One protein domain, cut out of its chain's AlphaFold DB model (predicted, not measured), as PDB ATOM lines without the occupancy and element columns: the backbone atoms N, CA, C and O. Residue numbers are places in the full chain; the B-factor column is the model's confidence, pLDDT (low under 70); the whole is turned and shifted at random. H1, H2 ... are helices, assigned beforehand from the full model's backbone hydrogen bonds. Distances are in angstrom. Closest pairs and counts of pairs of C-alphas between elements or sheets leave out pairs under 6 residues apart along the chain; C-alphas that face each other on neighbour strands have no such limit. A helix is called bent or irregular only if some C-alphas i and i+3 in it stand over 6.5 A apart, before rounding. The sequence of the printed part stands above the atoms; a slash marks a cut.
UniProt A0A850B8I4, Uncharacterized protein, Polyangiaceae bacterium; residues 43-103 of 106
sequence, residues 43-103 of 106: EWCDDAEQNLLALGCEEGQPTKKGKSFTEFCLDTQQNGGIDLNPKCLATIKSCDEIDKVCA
ATOM      1  N   GLU A  43     354.831 356.385 492.535       88.69
ATOM      2  CA  GLU A  43     355.048 357.573 493.369       88.69
ATOM      3  C   GLU A  43     353.921 357.879 494.366       88.69
ATOM      4  O   GLU A  43     354.146 358.652 495.287       88.69
ATOM      5  N   TRP A  44     352.737 357.280 494.201       92.44
ATOM      6  CA  TRP A  44     351.573 357.517 495.062       92.44
ATOM      7  C   TRP A  44     351.397 356.444 496.141       92.44
ATOM      8  O   TRP A  44     350.441 356.514 496.906       92.44
ATOM      9  N   CYS A  45     352.262 355.425 496.198       91.69
ATOM     10  CA  CYS A  45     352.100 354.317 497.144       91.69
ATOM     11  C   CYS A  45     352.173 354.781 498.612       91.69
ATOM     12  O   CYS A  45     351.373 354.312 499.418       91.69
ATOM     13  N   ASP A  46     353.073 355.717 498.936       95.06
ATOM     14  CA  ASP A  46     353.210 356.266 500.295       95.06
ATOM     15  C   ASP A  46     351.993 357.117 500.681       95.06
ATOM     16  O   ASP A  46     351.371 356.884 501.715       95.06
ATOM     17  N   ASP A  47     351.576 358.029 499.798       95.94
ATOM     18  CA  ASP A  47     350.381 358.856 500.008       95.94
ATOM     19  C   ASP A  47     349.116 357.996 500.182       95.94
ATOM     20  O   ASP A  47     348.258 358.286 501.019       95.94
ATOM     21  N   ALA A  48     349.003 356.911 499.411       94.75
ATOM     22  CA  ALA A  48     347.922 355.943 499.539       94.75
ATOM     23  C   ALA A  48     347.955 355.217 500.889       94.75
ATOM     24  O   ALA A  48     346.918 355.133 501.545       94.75
ATOM     25  N   GLU A  49     349.121 354.736 501.336       95.31
ATOM     26  CA  GLU A  49     349.271 354.103 502.653       95.31
ATOM     27  C   GLU A  49     348.866 355.062 503.775       95.31
ATOM     28  O   GLU A  49     348.051 354.710 504.629       95.31
ATOM     29  N   GLN A  50     349.378 356.295 503.749       97.25
ATOM     30  CA  GLN A  50     349.063 357.301 504.760       97.25
ATOM     31  C   GLN A  50     347.568 357.620 504.802       97.25
ATOM     32  O   GLN A  50     346.991 357.697 505.890       97.25
ATOM     33  N   ASN A  51     346.923 357.772 503.642       97.38
ATOM     34  CA  ASN A  51     345.490 358.045 503.580       97.38
ATOM     35  C   ASN A  51     344.664 356.857 504.101       97.38
ATOM     36  O   ASN A  51     343.763 357.048 504.918       97.38
ATOM     37  N   LEU A  52     344.995 355.624 503.700       95.94
ATOM     38  CA  LEU A  52     344.308 354.414 504.170       95.94
ATOM     39  C   LEU A  52     344.450 354.227 505.686       95.94
ATOM     40  O   LEU A  52     343.468 353.923 506.366       95.94
ATOM     41  N   LEU A  53     345.646 354.462 506.231       96.62
ATOM     42  CA  LEU A  53     345.894 354.431 507.672       96.62
ATOM     43  C   LEU A  53     345.122 355.530 508.409       96.62
ATOM     44  O   LEU A  53     344.537 355.259 509.459       96.62
ATOM     45  N   ALA A  54     345.080 356.748 507.863       97.31
ATOM     46  CA  ALA A  54     344.345 357.867 508.450       97.31
ATOM     47  C   ALA A  54     342.829 357.619 508.486       97.31
ATOM     48  O   ALA A  54     342.162 358.012 509.443       97.31
ATOM     49  N   LEU A  55     342.294 356.943 507.466       96.50
ATOM     50  CA  LEU A  55     340.892 356.528 507.398       96.50
ATOM     51  C   LEU A  55     340.587 355.277 508.238       96.50
ATOM     52  O   LEU A  55     339.417 354.969 508.462       96.50
ATOM     53  N   GLY A  56     341.612 354.569 508.724       95.88
ATOM     54  CA  GLY A  56     341.457 353.333 509.489       95.88
ATOM     55  C   GLY A  56     341.020 352.136 508.640       95.88
ATOM     56  O   GLY A  56     340.388 351.224 509.170       95.88
ATOM     57  N   CYS A  57     341.332 352.141 507.341       94.25
ATOM     58  CA  CYS A  57     340.999 351.043 506.437       94.25
ATOM     59  C   CYS A  57     341.888 349.820 506.699       94.25
ATOM     60  O   CYS A  57     343.071 349.960 507.030       94.25
ATOM     61  N   GLU A  58     341.330 348.617 506.538       92.44
ATOM     62  CA  GLU A  58     342.069 347.362 506.740       92.44
ATOM     63  C   GLU A  58     343.199 347.220 505.711       92.44
ATOM     64  O   GLU A  58     344.286 346.758 506.041       92.44
ATOM     65  N   GLU A  59     342.981 347.709 504.492       89.50
ATOM     66  CA  GLU A  59     343.924 347.683 503.374       89.50
ATOM     67  C   GLU A  59     345.192 348.500 503.645       89.50
ATOM     68  O   GLU A  59     346.241 348.203 503.079       89.50
ATOM     69  N   GLY A  60     345.112 349.518 504.508       88.75
ATOM     70  CA  GLY A  60     346.276 350.293 504.942       88.75
ATOM     71  C   GLY A  60     347.085 349.603 506.040       88.75
ATOM     72  O   GLY A  60     348.221 349.991 506.296       88.75
ATOM     73  N   GLN A  61     346.519 348.597 506.714       91.94
ATOM     74  CA  GLN A  61     347.212 347.898 507.790       91.94
ATOM     75  C   GLN A  61     348.271 346.938 507.233       91.94
ATOM     76  O   GLN A  61     348.096 346.353 506.160       91.94
ATOM     77  N   PRO A  62     349.358 346.694 507.983       89.31
ATOM     78  CA  PRO A  62     350.332 345.690 507.601       89.31
ATOM     79  C   PRO A  62     349.685 344.314 507.430       89.31
ATOM     80  O   PRO A  62     348.857 343.874 508.233       89.31
ATOM     81  N   THR A  63     350.126 343.583 506.410       82.81
ATOM     82  CA  THR A  63     349.690 342.199 506.197       82.81
ATOM     83  C   THR A  63     350.058 341.312 507.395       82.81
ATOM     84  O   THR A  63     350.955 341.623 508.177       82.81
ATOM     85  N   LYS A  64     349.474 340.108 507.493       84.38
ATOM     86  CA  LYS A  64     349.845 339.108 508.526       84.38
ATOM     87  C   LYS A  64     351.336 338.732 508.536       84.38
ATOM     88  O   LYS A  64     351.814 338.166 509.512       84.38
ATOM     89  N   LYS A  65     352.058 339.008 507.444       87.44
ATOM     90  CA  LYS A  65     353.508 338.795 507.316       87.44
ATOM     91  C   LYS A  65     354.335 340.034 507.691       87.44
ATOM     92  O   LYS A  65     355.550 339.992 507.565       87.44
ATOM     93  N   GLY A  66     353.690 341.119 508.119       89.62
ATOM     94  CA  GLY A  66     354.320 342.383 508.496       89.62
ATOM     95  C   GLY A  66     354.631 343.327 507.334       89.62
ATOM     96  O   GLY A  66     355.175 344.393 507.584       89.62
ATOM     97  N   LYS A  67     354.294 342.961 506.089       91.62
ATOM     98  CA  LYS A  67     354.527 343.808 504.906       91.62
ATOM     99  C   LYS A  67     353.596 345.023 504.927       91.62
ATOM    100  O   LYS A  67     352.395 344.818 505.124       91.62
ATOM    101  N   SER A  68     354.138 346.222 504.717       93.56
ATOM    102  CA  SER A  68     353.372 347.475 504.646       93.56
ATOM    103  C   SER A  68     352.577 347.586 503.337       93.56
ATOM    104  O   SER A  68     352.836 346.841 502.380       93.56
ATOM    105  N   PHE A  69     351.618 348.516 503.271       91.88
ATOM    106  CA  PHE A  69     350.907 348.782 502.020       91.88
ATOM    107  C   PHE A  69     351.866 349.325 500.959       91.88
ATOM    108  O   PHE A  69     351.844 348.835 499.833       91.88
ATOM    109  N   THR A  70     352.754 350.269 501.296       92.25
ATOM    110  CA  THR A  70     353.730 350.818 500.337       92.25
ATOM    111  C   THR A  70     354.617 349.729 499.748       92.25
ATOM    112  O   THR A  70     354.786 349.658 498.531       92.25
ATOM    113  N   GLU A  71     355.136 348.824 500.580       91.50
ATOM    114  CA  GLU A  71     355.947 347.701 500.102       91.50
ATOM    115  C   GLU A  71     355.148 346.775 499.178       91.50
ATOM    116  O   GLU A  71     355.681 346.237 498.207       91.50
ATOM    117  N   PHE A  72     353.877 346.520 499.500       90.00
ATOM    118  CA  PHE A  72     352.997 345.711 498.661       90.00
ATOM    119  C   PHE A  72     352.681 346.410 497.336       90.00
ATOM    120  O   PHE A  72     352.767 345.781 496.282       90.00
ATOM    121  N   CYS A  73     352.389 347.706 497.383       89.25
ATOM    122  CA  CYS A  73     352.079 348.542 496.237       89.25
ATOM    123  C   CYS A  73     353.252 348.605 495.256       89.25
ATOM    124  O   CYS A  73     353.083 348.287 494.082       89.25
ATOM    125  N   LEU A  74     354.460 348.907 495.739       89.88
ATOM    126  CA  LEU A  74     355.664 348.971 494.907       89.88
ATOM    127  C   LEU A  74     355.995 347.624 494.260       89.88
ATOM    128  O   LEU A  74     356.262 347.570 493.064       89.88
ATOM    129  N   ASP A  75     355.943 346.542 495.037       87.75
ATOM    130  CA  ASP A  75     356.194 345.183 494.551       87.75
ATOM    131  C   ASP A  75     355.192 344.780 493.464       87.75
ATOM    132  O   ASP A  75     355.560 344.206 492.443       87.75
ATOM    133  N   THR A  76     353.925 345.133 493.653       85.75
ATOM    134  CA  THR A  76     352.859 344.817 492.706       85.75
ATOM    135  C   THR A  76     353.004 345.614 491.411       85.75
ATOM    136  O   THR A  76     352.925 345.033 490.330       85.75
ATOM    137  N   GLN A  77     353.305 346.911 491.517       85.56
ATOM    138  CA  GLN A  77     353.561 347.775 490.367       85.56
ATOM    139  C   GLN A  77     354.782 347.280 489.570       85.56
ATOM    140  O   GLN A  77     354.726 347.116 488.354       85.56
ATOM    141  N   GLN A  78     355.888 346.961 490.246       84.00
ATOM    142  CA  GLN A  78     357.131 346.539 489.592       84.00
ATOM    143  C   GLN A  78     357.058 345.151 488.954       84.00
ATOM    144  O   GLN A  78     357.700 344.921 487.930       84.00
ATOM    145  N   ASN A  79     356.289 344.232 489.541       80.69
ATOM    146  CA  ASN A  79     356.236 342.842 489.093       80.69
ATOM    147  C   ASN A  79     355.001 342.508 488.243       80.69
ATOM    148  O   ASN A  79     354.792 341.338 487.921       80.69
ATOM    149  N   GLY A  80     354.192 343.505 487.866       68.62
ATOM    150  CA  GLY A  80     352.988 343.298 487.054       68.62
ATOM    151  C   GLY A  80     351.922 342.465 487.770       68.62
ATOM    152  O   GLY A  80     351.313 341.585 487.162       68.62
ATOM    153  N   GLY A  81     351.760 342.686 489.077       70.69
ATOM    154  CA  GLY A  81     350.733 342.038 489.889       70.69
ATOM    155  C   GLY A  81     349.340 342.651 489.686       70.69
ATOM    156  O   GLY A  81     349.018 343.153 488.615       70.69
ATOM    157  N   ILE A  82     348.489 342.582 490.714       71.88
ATOM    158  CA  ILE A  82     347.146 343.189 490.693       71.88
ATOM    159  C   ILE A  82     347.274 344.694 490.439       71.88
ATOM    160  O   ILE A  82     347.932 345.382 491.206       71.88
ATOM    161  N   ASP A  83     346.633 345.212 489.395       72.19
ATOM    162  CA  ASP A  83     346.727 346.634 489.067       72.19
ATOM    163  C   ASP A  83     346.092 347.478 490.185       72.19
ATOM    164  O   ASP A  83     344.874 347.483 490.388       72.19
ATOM    165  N   LEU A  84     346.937 348.129 490.984       82.12
ATOM    166  CA  LEU A  84     346.514 349.039 492.037       82.12
ATOM    167  C   LEU A  84     346.440 350.441 491.452       82.12
ATOM    168  O   LEU A  84     347.328 350.863 490.714       82.12
ATOM    169  N   ASN A  85     345.444 351.214 491.880       89.12
ATOM    170  CA  ASN A  85     345.383 352.641 491.593       89.12
ATOM    171  C   ASN A  85     345.768 353.455 492.843       89.12
ATOM    172  O   ASN A  85     344.890 354.003 493.515       89.12
ATOM    173  N   PRO A  86     347.067 353.543 493.192       90.69
ATOM    174  CA  PRO A  86     347.513 354.249 494.390       90.69
ATOM    175  C   PRO A  86     347.160 355.737 494.340       90.69
ATOM    176  O   PRO A  86     346.817 356.324 495.359       90.69
ATOM    177  N   LYS A  87     347.114 356.339 493.147       92.31
ATOM    178  CA  LYS A  87     346.644 357.717 492.988       92.31
ATOM    179  C   LYS A  87     345.186 357.883 493.429       92.31
ATOM    180  O   LYS A  87     344.857 358.876 494.066       92.31
ATOM    181  N   CYS A  88     344.315 356.928 493.108       92.50
ATOM    182  CA  CYS A  88     342.932 356.942 493.581       92.50
ATOM    183  C   CYS A  88     342.873 356.769 495.104       92.50
ATOM    184  O   CYS A  88     342.268 357.596 495.791       92.50
ATOM    185  N   LEU A  89     343.578 355.766 495.638       93.19
ATOM    186  CA  LEU A  89     343.614 355.450 497.071       93.19
ATOM    187  C   LEU A  89     344.185 356.590 497.931       93.19
ATOM    188  O   LEU A  89     343.737 356.794 499.055       93.19
ATOM    189  N   ALA A  90     345.093 357.404 497.393       95.06
ATOM    190  CA  ALA A  90     345.588 358.613 498.051       95.06
ATOM    191  C   ALA A  90     344.517 359.716 498.211       95.06
ATOM    192  O   ALA A  90     344.717 360.674 498.955       95.06
ATOM    193  N   THR A  91     343.380 359.620 497.508       95.44
ATOM    194  CA  THR A  91     342.383 360.705 497.437       95.44
ATOM    195  C   THR A  91     341.020 360.379 498.041       95.44
ATOM    196  O   THR A  91     340.284 361.326 498.361       95.44
ATOM    197  N   ILE A  92     340.699 359.094 498.234       95.69
ATOM    198  CA  ILE A  92     339.419 358.638 498.800       95.69
ATOM    199  C   ILE A  92     339.136 359.260 500.169       95.69
ATOM    200  O   ILE A  92     340.054 359.648 500.896       95.69
ATOM    201  N   LYS A  93     337.852 359.366 500.514       96.06
ATOM    202  CA  LYS A  93     337.381 359.961 501.778       96.06
ATOM    203  C   LYS A  93     336.811 358.950 502.760       96.06
ATOM    204  O   LYS A  93     336.581 359.297 503.916       96.06
ATOM    205  N   SER A  94     336.594 357.720 502.319       95.56
ATOM    206  CA  SER A  94     336.086 356.630 503.142       95.56
ATOM    207  C   SER A  94     336.558 355.285 502.592       95.56
ATOM    208  O   SER A  94     336.791 355.158 501.391       95.56
ATOM    209  N   CYS A  95     336.678 354.271 503.452       93.62
ATOM    210  CA  CYS A  95     337.093 352.930 503.020       93.62
ATOM    211  C   CYS A  95     336.089 352.309 502.031       93.62
ATOM    212  O   CYS A  95     336.477 351.607 501.107       93.62
ATOM    213  N   ASP A  96     334.807 352.669 502.138       92.25
ATOM    214  CA  ASP A  96     333.759 352.237 501.208       92.25
ATOM    215  C   ASP A  96     333.959 352.736 499.763       92.25
ATOM    216  O   ASP A  96     333.297 352.243 498.847       92.25
ATOM    217  N   GLU A  97     334.798 353.754 499.539       91.00
ATOM    218  CA  GLU A  97     335.107 354.273 498.201       91.00
ATOM    219  C   GLU A  97     336.147 353.431 497.459       91.00
ATOM    220  O   GLU A  97     336.234 353.551 496.235       91.00
ATOM    221  N   ILE A  98     336.883 352.556 498.158       90.25
ATOM    222  CA  ILE A  98     337.902 351.685 497.559       90.25
ATOM    223  C   ILE A  98     337.273 350.874 496.421       90.25
ATOM    224  O   ILE A  98     337.669 351.033 495.270       90.25
ATOM    225  N   ASP A  99     336.210 350.120 496.704       85.44
ATOM    226  CA  ASP A  99     335.550 349.269 495.704       85.44
ATOM    227  C   ASP A  99     334.603 350.025 494.759       85.44
ATOM    228  O   ASP A  99     334.174 349.497 493.735       85.44
ATOM    229  N   LYS A 100     334.222 351.262 495.091       85.19
ATOM    230  CA  LYS A 100     333.254 352.040 494.293       85.19
ATOM    231  C   LYS A 100     333.922 352.940 493.264       85.19
ATOM    232  O   LYS A 100     333.331 353.216 492.223       85.19
ATOM    233  N   VAL A 101     335.104 353.452 493.597       83.44
ATOM    234  CA  VAL A 101     335.786 354.515 492.848       83.44
ATOM    235  C   VAL A 101     337.188 354.086 492.433       83.44
ATOM    236  O   VAL A 101     337.641 354.466 491.357       83.44
ATOM    237  N   CYS A 102     337.858 353.279 493.262       84.75
ATOM    238  CA  CYS A 102     339.196 352.766 492.973       84.75
ATOM    239  C   CYS A 102     339.202 351.314 492.483       84.75
ATOM    240  O   CYS A 102     340.265 350.830 492.092       84.75
ATOM    241  N   ALA A 103     338.043 350.639 492.448       69.38
ATOM    242  CA  ALA A 103     337.904 349.365 491.768       69.38
ATOM    243  C   ALA A 103     338.198 349.569 490.285       69.38
ATOM    244  O   ALA A 103     337.521 350.314 489.576       69.38
TER     245      ALA A 103
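What this domain is: This is residues 43 to 103 of the 106 residues of an uncharacterized protein of Polyangiaceae bacterium (UniProt A0A850B8I4). H1, the longest helix, lies along one side of a small compact domain, with H2 toward one end of the long axis and the short H4 toward the other. H2 packs slantwise on H1 near residues 45 to 49, and the two make a loose helical hairpin joined by the long loop of residues 56 to 68; the very short H3 packs on H1, between H2 and H4. The printed part has 61 residues with four named helices, in the order H1, H2, H3, H4, and no named strand; the class is all helix. The whole is compact, with a radius of gyration of the C-alphas of 10.6 A, and spans 28 by 21 by 18 A.

Where its parts are: H1 is residues 43 to 55, from C-alpha 43 at (355.048, 357.573, 493.369) to C-alpha 55 at (340.892, 356.528, 507.398), 20.0 A. It is irregular, with C-alphas 43 and 46 7.3 A apart. H2 is residues 69 to 79, 15.2 A long, and begins with C-alpha 69 at (350.907, 348.782, 502.020). H3 is residues 86 to 89, 4.9 A. H4 is residues 95 to 101, 10.4 A, and ends with C-alpha 101 at (335.786, 354.515, 492.848). H4 is irregular, but only just: C-alphas 96 and 99 are 6.50 A apart.

How they stand to each other: H1 and H2 form a helical hairpin. They touch, H1 with residues 45 to 49 alone, and their closest C-alphas are those of Cys 45 and Thr 70, 5.0 A apart. They run opposite ways at a shallow tilt of 32 degrees, only just short of steep. H1 and H3 touch, with the C-alphas of Ala 48 and Leu 89 closest at 5.0 A. H2 and H3 are close but not clearly touching, with the C-alphas of Cys 73 and Pro 86 closest at 7.5 A. H4 touches no helix but is near H3, the closest C-alphas being those of Leu 89 and Ile 98, 6.9 A apart. H1 and H4 are close but not clearly touching, with the C-alphas of Leu 55 and Cys 95 closest at 6.8 A; they run opposite ways at a steep tilt of 47 degrees. H2 and H4 are apart. In H2 every O i to N i+4 pair is within hydrogen-bond range, in H1 8 of 9, and in H4 1 of 3, beside 2 of 4 O i to N i+3 pairs; H3 is too short for an O i to N i+4 pair.

The domain as a whole: The two C-alphas farthest apart are those of Asn 79 and Lys 93, 28.5 A. The printed part has no cut. The link from H1 to H2 is long, with 13 residues, that from H2 to H3 short, with 6, and that from H3 to H4 tight, with 5. The mean pLDDT of the printed part is 89.4; residues 80 and 103 are under 70.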